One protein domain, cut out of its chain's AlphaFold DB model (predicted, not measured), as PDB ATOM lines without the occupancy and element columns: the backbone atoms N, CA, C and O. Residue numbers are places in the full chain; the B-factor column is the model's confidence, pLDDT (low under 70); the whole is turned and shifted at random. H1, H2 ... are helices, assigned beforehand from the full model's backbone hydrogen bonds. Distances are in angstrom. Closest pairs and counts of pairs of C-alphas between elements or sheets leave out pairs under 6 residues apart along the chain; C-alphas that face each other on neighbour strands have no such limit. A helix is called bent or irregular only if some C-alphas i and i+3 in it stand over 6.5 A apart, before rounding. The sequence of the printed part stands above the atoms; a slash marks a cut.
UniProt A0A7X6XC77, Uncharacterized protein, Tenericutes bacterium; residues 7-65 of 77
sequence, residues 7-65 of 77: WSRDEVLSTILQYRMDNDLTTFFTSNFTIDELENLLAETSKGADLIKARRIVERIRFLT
ATOM      1  N   TRP A   7     -49.729  22.794   6.494       88.00
ATOM      2  CA  TRP A   7     -48.703  22.224   7.375       88.00
ATOM      3  C   TRP A   7     -48.060  20.964   6.780       88.00
ATOM      4  O   TRP A   7     -46.837  20.889   6.689       88.00
ATOM      5  N   SER A   8     -48.857  19.999   6.302       89.12
ATOM      6  CA  SER A   8     -48.315  18.786   5.667       89.12
ATOM      7  C   SER A   8     -47.506  19.110   4.408       89.12
ATOM      8  O   SER A   8     -46.471  18.495   4.155       89.12
ATOM      9  N   ARG A   9     -47.943  20.107   3.632       89.44
ATOM     10  CA  ARG A   9     -47.247  20.566   2.427       89.44
ATOM     11  C   ARG A   9     -45.937  21.299   2.748       89.44
ATOM     12  O   ARG A   9     -44.888  20.951   2.205       89.44
ATOM     13  N   ASP A  10     -45.999  22.320   3.601       90.06
ATOM     14  CA  ASP A  10     -44.888  23.257   3.803       90.06
ATOM     15  C   ASP A  10     -43.872  22.755   4.839       90.06
ATOM     16  O   ASP A  10     -42.672  22.885   4.617       90.06
ATOM     17  N   GLU A  11     -44.321  22.145   5.938       91.62
ATOM     18  CA  GLU A  11     -43.436  21.751   7.047       91.62
ATOM     19  C   GLU A  11     -42.896  20.329   6.885       91.62
ATOM     20  O   GLU A  11     -41.757  20.046   7.258       91.62
ATOM     21  N   VAL A  12     -43.691  19.423   6.303       92.88
ATOM     22  CA  VAL A  12     -43.302  18.015   6.142       92.88
ATOM     23  C   VAL A  12     -42.748  17.759   4.745       92.88
ATOM     24  O   VAL A  12     -41.560  17.468   4.594       92.88
ATOM     25  N   LEU A  13     -43.580  17.891   3.707       93.56
ATOM     26  CA  LEU A  13     -43.201  17.506   2.346       93.56
ATOM     27  C   LEU A  13     -42.039  18.354   1.810       93.56
ATOM     28  O   LEU A  13     -41.049  17.801   1.332       93.56
ATOM     29  N   SER A  14     -42.118  19.684   1.920       93.56
ATOM     30  CA  SER A  14     -41.046  20.573   1.449       93.56
ATOM     31  C   SER A  14     -39.713  20.311   2.166       93.56
ATOM     32  O   SER A  14     -38.674  20.303   1.507       93.56
ATOM     33  N   THR A  15     -39.726  20.044   3.476       95.81
ATOM     34  CA  THR A  15     -38.513  19.770   4.270       95.81
ATOM     35  C   THR A  15     -37.863  18.442   3.890       95.81
ATOM     36  O   THR A  15     -36.649  18.384   3.703       95.81
ATOM     37  N   ILE A  16     -38.659  17.381   3.707       96.88
ATOM     38  CA  ILE A  16     -38.147  16.073   3.270       96.88
ATOM     39  C   ILE A  16     -37.520  16.185   1.881       96.88
ATOM     40  O   ILE A  16     -36.409  15.703   1.671       96.88
ATOM     41  N   LEU A  17     -38.208  16.827   0.933       96.69
ATOM     42  CA  LEU A  17     -37.687  16.992  -0.424       96.69
ATOM     43  C   LEU A  17     -36.399  17.815  -0.435       96.69
ATOM     44  O   LEU A  17     -35.459  17.439  -1.125       96.69
ATOM     45  N   GLN A  18     -36.339  18.887   0.361       95.94
ATOM     46  CA  GLN A  18     -35.130  19.696   0.506       95.94
ATOM     47  C   GLN A  18     -33.953  18.846   0.996       95.94
ATOM     48  O   GLN A  18     -32.927  18.789   0.330       95.94
ATOM     49  N   TYR A  19     -34.131  18.106   2.093       97.88
ATOM     50  CA  TYR A  19     -33.083  17.237   2.632       97.88
ATOM     51  C   TYR A  19     -32.602  16.194   1.613       97.88
ATOM     52  O   TYR A  19     -31.405  15.941   1.493       97.88
ATOM     53  N   ARG A  20     -33.529  15.586   0.865       97.75
ATOM     54  CA  ARG A  20     -33.195  14.564  -0.136       97.75
ATOM     55  C   ARG A  20     -32.430  15.138  -1.322       97.75
ATOM     56  O   ARG A  20     -31.544  14.456  -1.818       97.75
ATOM     57  N   MET A  21     -32.742  16.366  -1.735       96.00
ATOM     58  CA  MET A  21     -31.965  17.087  -2.745       96.00
ATOM     59  C   MET A  21     -30.570  17.431  -2.237       96.00
ATOM     60  O   MET A  21     -29.599  17.130  -2.914       96.00
ATOM     61  N   ASP A  22     -30.468  18.000  -1.035       97.19
ATOM     62  CA  ASP A  22     -29.189  18.454  -0.473       97.19
ATOM     63  C   ASP A  22     -28.193  17.300  -0.240       97.19
ATOM     64  O   ASP A  22     -26.993  17.532  -0.135       97.19
ATOM     65  N   ASN A  23     -28.689  16.062  -0.144       97.50
ATOM     66  CA  ASN A  23     -27.892  14.854   0.084       97.50
ATOM     67  C   ASN A  23     -27.900  13.885  -1.115       97.50
ATOM     68  O   ASN A  23     -27.525  12.726  -0.945       97.50
ATOM     69  N   ASP A  24     -28.372  14.317  -2.291       95.12
ATOM     70  CA  ASP A  24     -28.436  13.510  -3.522       95.12
ATOM     71  C   ASP A  24     -29.071  12.115  -3.334       95.12
ATOM     72  O   ASP A  24     -28.639  11.097  -3.884       95.12
ATOM     73  N   LEU A  25     -30.134  12.041  -2.529       97.44
ATOM     74  CA  LEU A  25     -30.788  10.779  -2.202       97.44
ATOM     75  C   LEU A  25     -31.771  10.375  -3.303       97.44
ATOM     76  O   LEU A  25     -32.800  11.023  -3.516       97.44
ATOM     77  N   THR A  26     -31.516   9.232  -3.947       95.75
ATOM     78  CA  THR A  26     -32.386   8.668  -4.991       95.75
ATOM     79  C   THR A  26     -33.821   8.508  -4.498       95.75
ATOM     80  O   THR A  26     -34.074   7.810  -3.515       95.75
ATOM     81  N   THR A  27     -34.773   9.153  -5.174       96.25
ATOM     82  CA  THR A  27     -36.177   9.238  -4.751       96.25
ATOM     83  C   THR A  27     -37.096   8.743  -5.856       96.25
ATOM     84  O   THR A  27     -36.893   9.070  -7.017       96.25
ATOM     85  N   PHE A  28     -38.128   7.982  -5.493       95.75
ATOM     86  CA  PHE A  28     -39.139   7.502  -6.430       95.75
ATOM     87  C   PHE A  28     -40.514   8.015  -6.012       95.75
ATOM     88  O   PHE A  28     -40.850   7.996  -4.827       95.75
ATOM     89  N   PHE A  29     -41.317   8.422  -6.994       94.38
ATOM     90  CA  PHE A  29     -42.716   8.789  -6.803       94.38
ATOM     91  C   PHE A  29     -43.604   7.973  -7.733       94.38
ATOM     92  O   PHE A  29     -43.204   7.574  -8.824       94.38
ATOM     93  N   THR A  30     -44.839   7.758  -7.296       94.12
ATOM     94  CA  THR A  30     -45.925   7.294  -8.158       94.12
ATOM     95  C   THR A  30     -47.129   8.174  -7.875       94.12
ATOM     96  O   THR A  30     -47.376   8.529  -6.722       94.12
ATOM     97  N   SER A  31     -47.849   8.566  -8.918       91.31
ATOM     98  CA  SER A  31     -49.012   9.438  -8.808       91.31
ATOM     99  C   SER A  31     -50.022   9.072  -9.886       91.31
ATOM    100  O   SER A  31     -49.649   8.628 -10.971       91.31
ATOM    101  N   ASN A  32     -51.303   9.276  -9.581       91.19
ATOM    102  CA  ASN A  32     -52.366   9.241 -10.587       91.19
ATOM    103  C   ASN A  32     -52.477  10.566 -11.357       91.19
ATOM    104  O   ASN A  32     -53.195  10.626 -12.348       91.19
ATOM    105  N   PHE A  33     -51.803  11.613 -10.880       92.56
ATOM    106  CA  PHE A  33     -51.788  12.946 -11.469       92.56
ATOM    107  C   PHE A  33     -50.506  13.166 -12.263       92.56
ATOM    108  O   PHE A  33     -49.427  12.733 -11.846       92.56
ATOM    109  N   THR A  34     -50.632  13.889 -13.370       93.25
ATOM    110  CA  THR A  34     -49.493  14.507 -14.056       93.25
ATOM    111  C   THR A  34     -48.834  15.555 -13.160       93.25
ATOM    112  O   THR A  34     -49.419  15.991 -12.167       93.25
ATOM    113  N   ILE A  35     -47.613  15.979 -13.491       93.56
ATOM    114  CA  ILE A  35     -46.921  16.985 -12.678       93.56
ATOM    115  C   ILE A  35     -47.695  18.317 -12.634       93.56
ATOM    116  O   ILE A  35     -47.769  18.939 -11.576       93.56
ATOM    117  N   ASP A  36     -48.331  18.718 -13.736       92.06
ATOM    118  CA  ASP A  36     -49.103  19.967 -13.798       92.06
ATOM    119  C   ASP A  36     -50.393  19.877 -12.958       92.06
ATOM    120  O   ASP A  36     -50.769  20.814 -12.251       92.06
ATOM    121  N   GLU A  37     -51.068  18.725 -12.971       93.06
ATOM    122  CA  GLU A  37     -52.214  18.465 -12.086       93.06
ATOM    123  C   GLU A  37     -51.790  18.412 -10.613       93.06
ATOM    124  O   GLU A  37     -52.505  18.914  -9.744       93.06
ATOM    125  N   LEU A  38     -50.615  17.841 -10.329       92.81
ATOM    126  CA  LEU A  38     -50.045  17.797  -8.987       92.81
ATOM    127  C   LEU A  38     -49.734  19.206  -8.461       92.81
ATOM    128  O   LEU A  38     -49.968  19.469  -7.283       92.81
ATOM    129  N   GLU A  39     -49.253  20.116  -9.310       93.19
ATOM    130  CA  GLU A  39     -49.023  21.516  -8.935       93.19
ATOM    131  C   GLU A  39     -50.316  22.197  -8.487       93.19
ATOM    132  O   GLU A  39     -50.360  22.801  -7.414       93.19
ATOM    133  N   ASN A  40     -51.384  22.042  -9.271       92.00
ATOM    134  CA  ASN A  40     -52.689  22.614  -8.946       92.00
ATOM    135  C   ASN A  40     -53.241  22.041  -7.635       92.00
ATOM    136  O   ASN A  40     -53.660  22.797  -6.759       92.00
ATOM    137  N   LEU A  41     -53.151  20.719  -7.450       90.62
ATOM    138  CA  LEU A  41     -53.575  20.061  -6.215       90.62
ATOM    139  C   LEU A  41     -52.804  20.584  -4.993       90.62
ATOM    140  O   LEU A  41     -53.400  20.838  -3.950       90.62
ATOM    141  N   LEU A  42     -51.483  20.755  -5.113       90.88
ATOM    142  CA  LEU A  42     -50.633  21.267  -4.034       90.88
ATOM    143  C   LEU A  42     -50.872  22.757  -3.745       90.88
ATOM    144  O   LEU A  42     -50.625  23.214  -2.619       90.88
ATOM    145  N   ALA A  43     -51.333  23.519  -4.738       91.81
ATOM    146  CA  ALA A  43     -51.668  24.928  -4.586       91.81
ATOM    147  C   ALA A  43     -52.939  25.117  -3.754       91.81
ATOM    148  O   ALA A  43     -52.991  26.055  -2.956       91.81
ATOM    149  N   GLU A  44     -53.923  24.228  -3.885       87.88
ATOM    150  CA  GLU A  44     -55.182  24.286  -3.144       87.88
ATOM    151  C   GLU A  44     -54.988  23.950  -1.659       87.88
ATOM    152  O   GLU A  44     -54.686  22.816  -1.290       87.88
ATOM    153  N   THR A  45     -55.196  24.933  -0.780       79.38
ATOM    154  CA  THR A  45     -55.204  24.724   0.675       79.38
ATOM    155  C   THR A  45     -56.463  25.284   1.319       79.38
ATOM    156  O   THR A  45     -57.159  26.126   0.753       79.38
ATOM    157  N   SER A  46     -56.725  24.882   2.565       73.62
ATOM    158  CA  SER A  46     -57.850  25.388   3.365       73.62
ATOM    159  C   SER A  46     -57.834  26.904   3.607       73.62
ATOM    160  O   SER A  46     -58.858  27.464   3.988       73.62
ATOM    161  N   LYS A  47     -56.693  27.575   3.393       70.75
ATOM    162  CA  LYS A  47     -56.529  29.033   3.531       70.75
ATOM    163  C   LYS A  47     -56.555  29.786   2.192       70.75
ATOM    164  O   LYS A  47     -56.435  31.007   2.201       70.75
ATOM    165  N   GLY A  48     -56.707  29.084   1.066       79.25
ATOM    166  CA  GLY A  48     -56.650  29.646  -0.285       79.25
ATOM    167  C   GLY A  48     -55.608  28.963  -1.175       79.25
ATOM    168  O   GLY A  48     -55.007  27.954  -0.797       79.25
ATOM    169  N   ALA A  49     -55.408  29.515  -2.374       83.50
ATOM    170  CA  ALA A  49     -54.461  28.994  -3.357       83.50
ATOM    171  C   ALA A  49     -53.061  29.613  -3.185       83.50
ATOM    172  O   ALA A  49     -52.908  30.831  -3.206       83.50
ATOM    173  N   ASP A  50     -52.039  28.765  -3.065       88.94
ATOM    174  CA  ASP A  50     -50.636  29.132  -2.810       88.94
ATOM    175  C   ASP A  50     -49.727  28.628  -3.956       88.94
ATOM    176  O   ASP A  50     -48.883  27.742  -3.786       88.94
ATOM    177  N   LEU A  51     -49.900  29.193  -5.156       90.06
ATOM    178  CA  LEU A  51     -49.253  28.694  -6.381       90.06
ATOM    179  C   LEU A  51     -47.717  28.697  -6.301       90.06
ATOM    180  O   LEU A  51     -47.070  27.735  -6.698       90.06
ATOM    181  N   ILE A  52     -47.111  29.746  -5.735       92.00
ATOM    182  CA  ILE A  52     -45.643  29.874  -5.656       92.00
ATOM    183  C   ILE A  52     -45.029  28.752  -4.806       92.00
ATOM    184  O   ILE A  52     -43.972  28.212  -5.144       92.00
ATOM    185  N   LYS A  53     -45.678  28.399  -3.691       90.62
ATOM    186  CA  LYS A  53     -45.191  27.343  -2.794       90.62
ATOM    187  C   LYS A  53     -45.375  25.962  -3.410       90.62
ATOM    188  O   LYS A  53     -44.454  25.149  -3.343       90.62
ATOM    189  N   ALA A  54     -46.523  25.726  -4.042       93.31
ATOM    190  CA  ALA A  54     -46.790  24.495  -4.772       93.31
ATOM    191  C   ALA A  54     -45.770  24.277  -5.890       93.31
ATOM    192  O   ALA A  54     -45.118  23.232  -5.930       93.31
ATOM    193  N   ARG A  55     -45.531  25.310  -6.705       95.06
ATOM    194  CA  ARG A  55     -44.532  25.274  -7.770       95.06
ATOM    195  C   ARG A  55     -43.151  24.913  -7.247       95.06
ATOM    196  O   ARG A  55     -42.497  24.042  -7.799       95.06
ATOM    197  N   ARG A  56     -42.718  25.506  -6.130       95.06
ATOM    198  CA  ARG A  56     -41.417  25.178  -5.522       95.06
ATOM    199  C   ARG A  56     -41.300  23.692  -5.182       95.06
ATOM    200  O   ARG A  56     -40.257  23.105  -5.428       95.06
ATOM    201  N   ILE A  57     -42.340  23.087  -4.615       95.25
ATOM    202  CA  ILE A  57     -42.352  21.649  -4.307       95.25
ATOM    203  C   ILE A  57     -42.283  20.819  -5.590       95.25
ATOM    204  O   ILE A  57     -41.508  19.867  -5.654       95.25
ATOM    205  N   VAL A  58     -43.038  21.203  -6.616       95.56
ATOM    206  CA  VAL A  58     -43.036  20.524  -7.914       95.56
ATOM    207  C   VAL A  58     -41.670  20.592  -8.597       95.56
ATOM    208  O   VAL A  58     -41.188  19.565  -9.068       95.56
ATOM    209  N   GLU A  59     -40.993  21.741  -8.575       96.12
ATOM    210  CA  GLU A  59     -39.633  21.864  -9.118       96.12
ATOM    211  C   GLU A  59     -38.640  20.940  -8.396       96.12
ATOM    212  O   GLU A  59     -37.789  20.320  -9.031       96.12
ATOM    213  N   ARG A  60     -38.780  20.759  -7.074       95.75
ATOM    214  CA  ARG A  60     -37.961  19.792  -6.321       95.75
ATOM    215  C   ARG A  60     -38.222  18.351  -6.750       95.75
ATOM    216  O   ARG A  60     -37.287  17.566  -6.876       95.75
ATOM    217  N   ILE A  61     -39.485  18.000  -6.988       95.62
ATOM    218  CA  ILE A  61     -39.855  16.675  -7.501       95.62
ATOM    219  C   ILE A  61     -39.254  16.468  -8.896       95.62
ATOM    220  O   ILE A  61     -38.642  15.428  -9.131       95.62
ATOM    221  N   ARG A  62     -39.366  17.461  -9.790       94.88
ATOM    222  CA  ARG A  62     -38.766  17.424 -11.135       94.88
ATOM    223  C   ARG A  62     -37.243  17.304 -11.096       94.88
ATOM    224  O   ARG A  62     -36.680  16.638 -11.951       94.88
ATOM    225  N   PHE A  63     -36.577  17.906 -10.114       94.94
ATOM    226  CA  PHE A  63     -35.134  17.738  -9.930       94.94
ATOM    227  C   PHE A  63     -34.765  16.323  -9.463       94.94
ATOM    228  O   PHE A  63     -33.816  15.730  -9.965       94.94
ATOM    229  N   LEU A  64     -35.513  15.770  -8.502       95.88
ATOM    230  CA  LEU A  64     -35.221  14.462  -7.903       95.88
ATOM    231  C   LEU A  64     -35.605  13.268  -8.785       95.88
ATOM    232  O   LEU A  64     -35.206  12.143  -8.474       95.88
ATOM    233  N   THR A  65     -36.425  13.473  -9.818       94.81
ATOM    234  CA  THR A  65     -37.033  12.382 -10.589       94.81
ATOM    235  C   THR A  65     -37.037  12.618 -12.088       94.81
ATOM    236  O   THR A  65     -36.868  13.730 -12.572       94.81
TER     237      THR A  65
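What this domain is: This is residues 7 to 65 of the 77 residues of an uncharacterized protein of Tenericutes bacterium (UniProt A0A7X6XC77). Three helices make a small helical body: H3 runs through it, H1 lies side by side with it and runs the same way, and H2 packs on H3 near the beginning of H3, where the two form an open helical hairpin. A long loop, residues 23 to 34, leads from the end of H1 back to the beginning of H2. The printed part has 59 residues, with three named helices in the order H1, H2, H3 and no named strand; the class is all helix. It is compact, with a radius of gyration of the C-alphas of 11.3 A, and spans 33 by 23 by 15 A.

Where its parts are: Find C-alpha 7 at (-48.703, 22.224, 7.375); from there H1, residues 7 to 22, runs 21.4 A to C-alpha 22 at (-29.189, 18.454, -0.473). H1 is neither bent nor irregular, but only just: C-alphas 11 and 14 are 6.2 A apart. After residues 23 to 34 you reach H2, residues 35 to 43, which is 12.3 A long. Next, in the link to the third helix, residues 44 to 45 pair with residues 48 to 49, antiparallel, a pairing too short to be named. H3, residues 51 to 64, then runs 20.0 A and ends at C-alpha 64, (-35.221, 14.462, -7.903).

How they stand to each other: Begin with H3, which touches both other helices. Look at Ser 14 and Ile 57, whose C-alphas are the closest of H1 and H3, 6.0 A apart; these helices touch and run the same way at a shallow tilt of 33 degrees, only just short of steep. H2 and H3 touch as a helical hairpin, with the closest C-alphas those of Ala 43 and Leu 51, 4.8 A apart. They run opposite ways at a steep tilt of 41 degrees. H1 and H2 are close but not clearly touching, the closest C-alphas being those of Arg 9 and Leu 42 at 7.3 A. On the backbone, every O i to N i+4 pair is within hydrogen-bond range in H2 and H3, while in H1 it is 8 of 12.

The domain as a whole: The two C-alphas farthest apart are those of Asp 24 and Lys 47, 32.9 A. The printed part has no cut from residue 7 to residue 65, and its first and last C-alphas are 23.6 A apart. The link from H1 to H2, 12 residues, is long; that from H2 to H3, 7 residues, is short. In the B-factor column the mean pLDDT of the printed part is 92.3, and no printed residue is under 70.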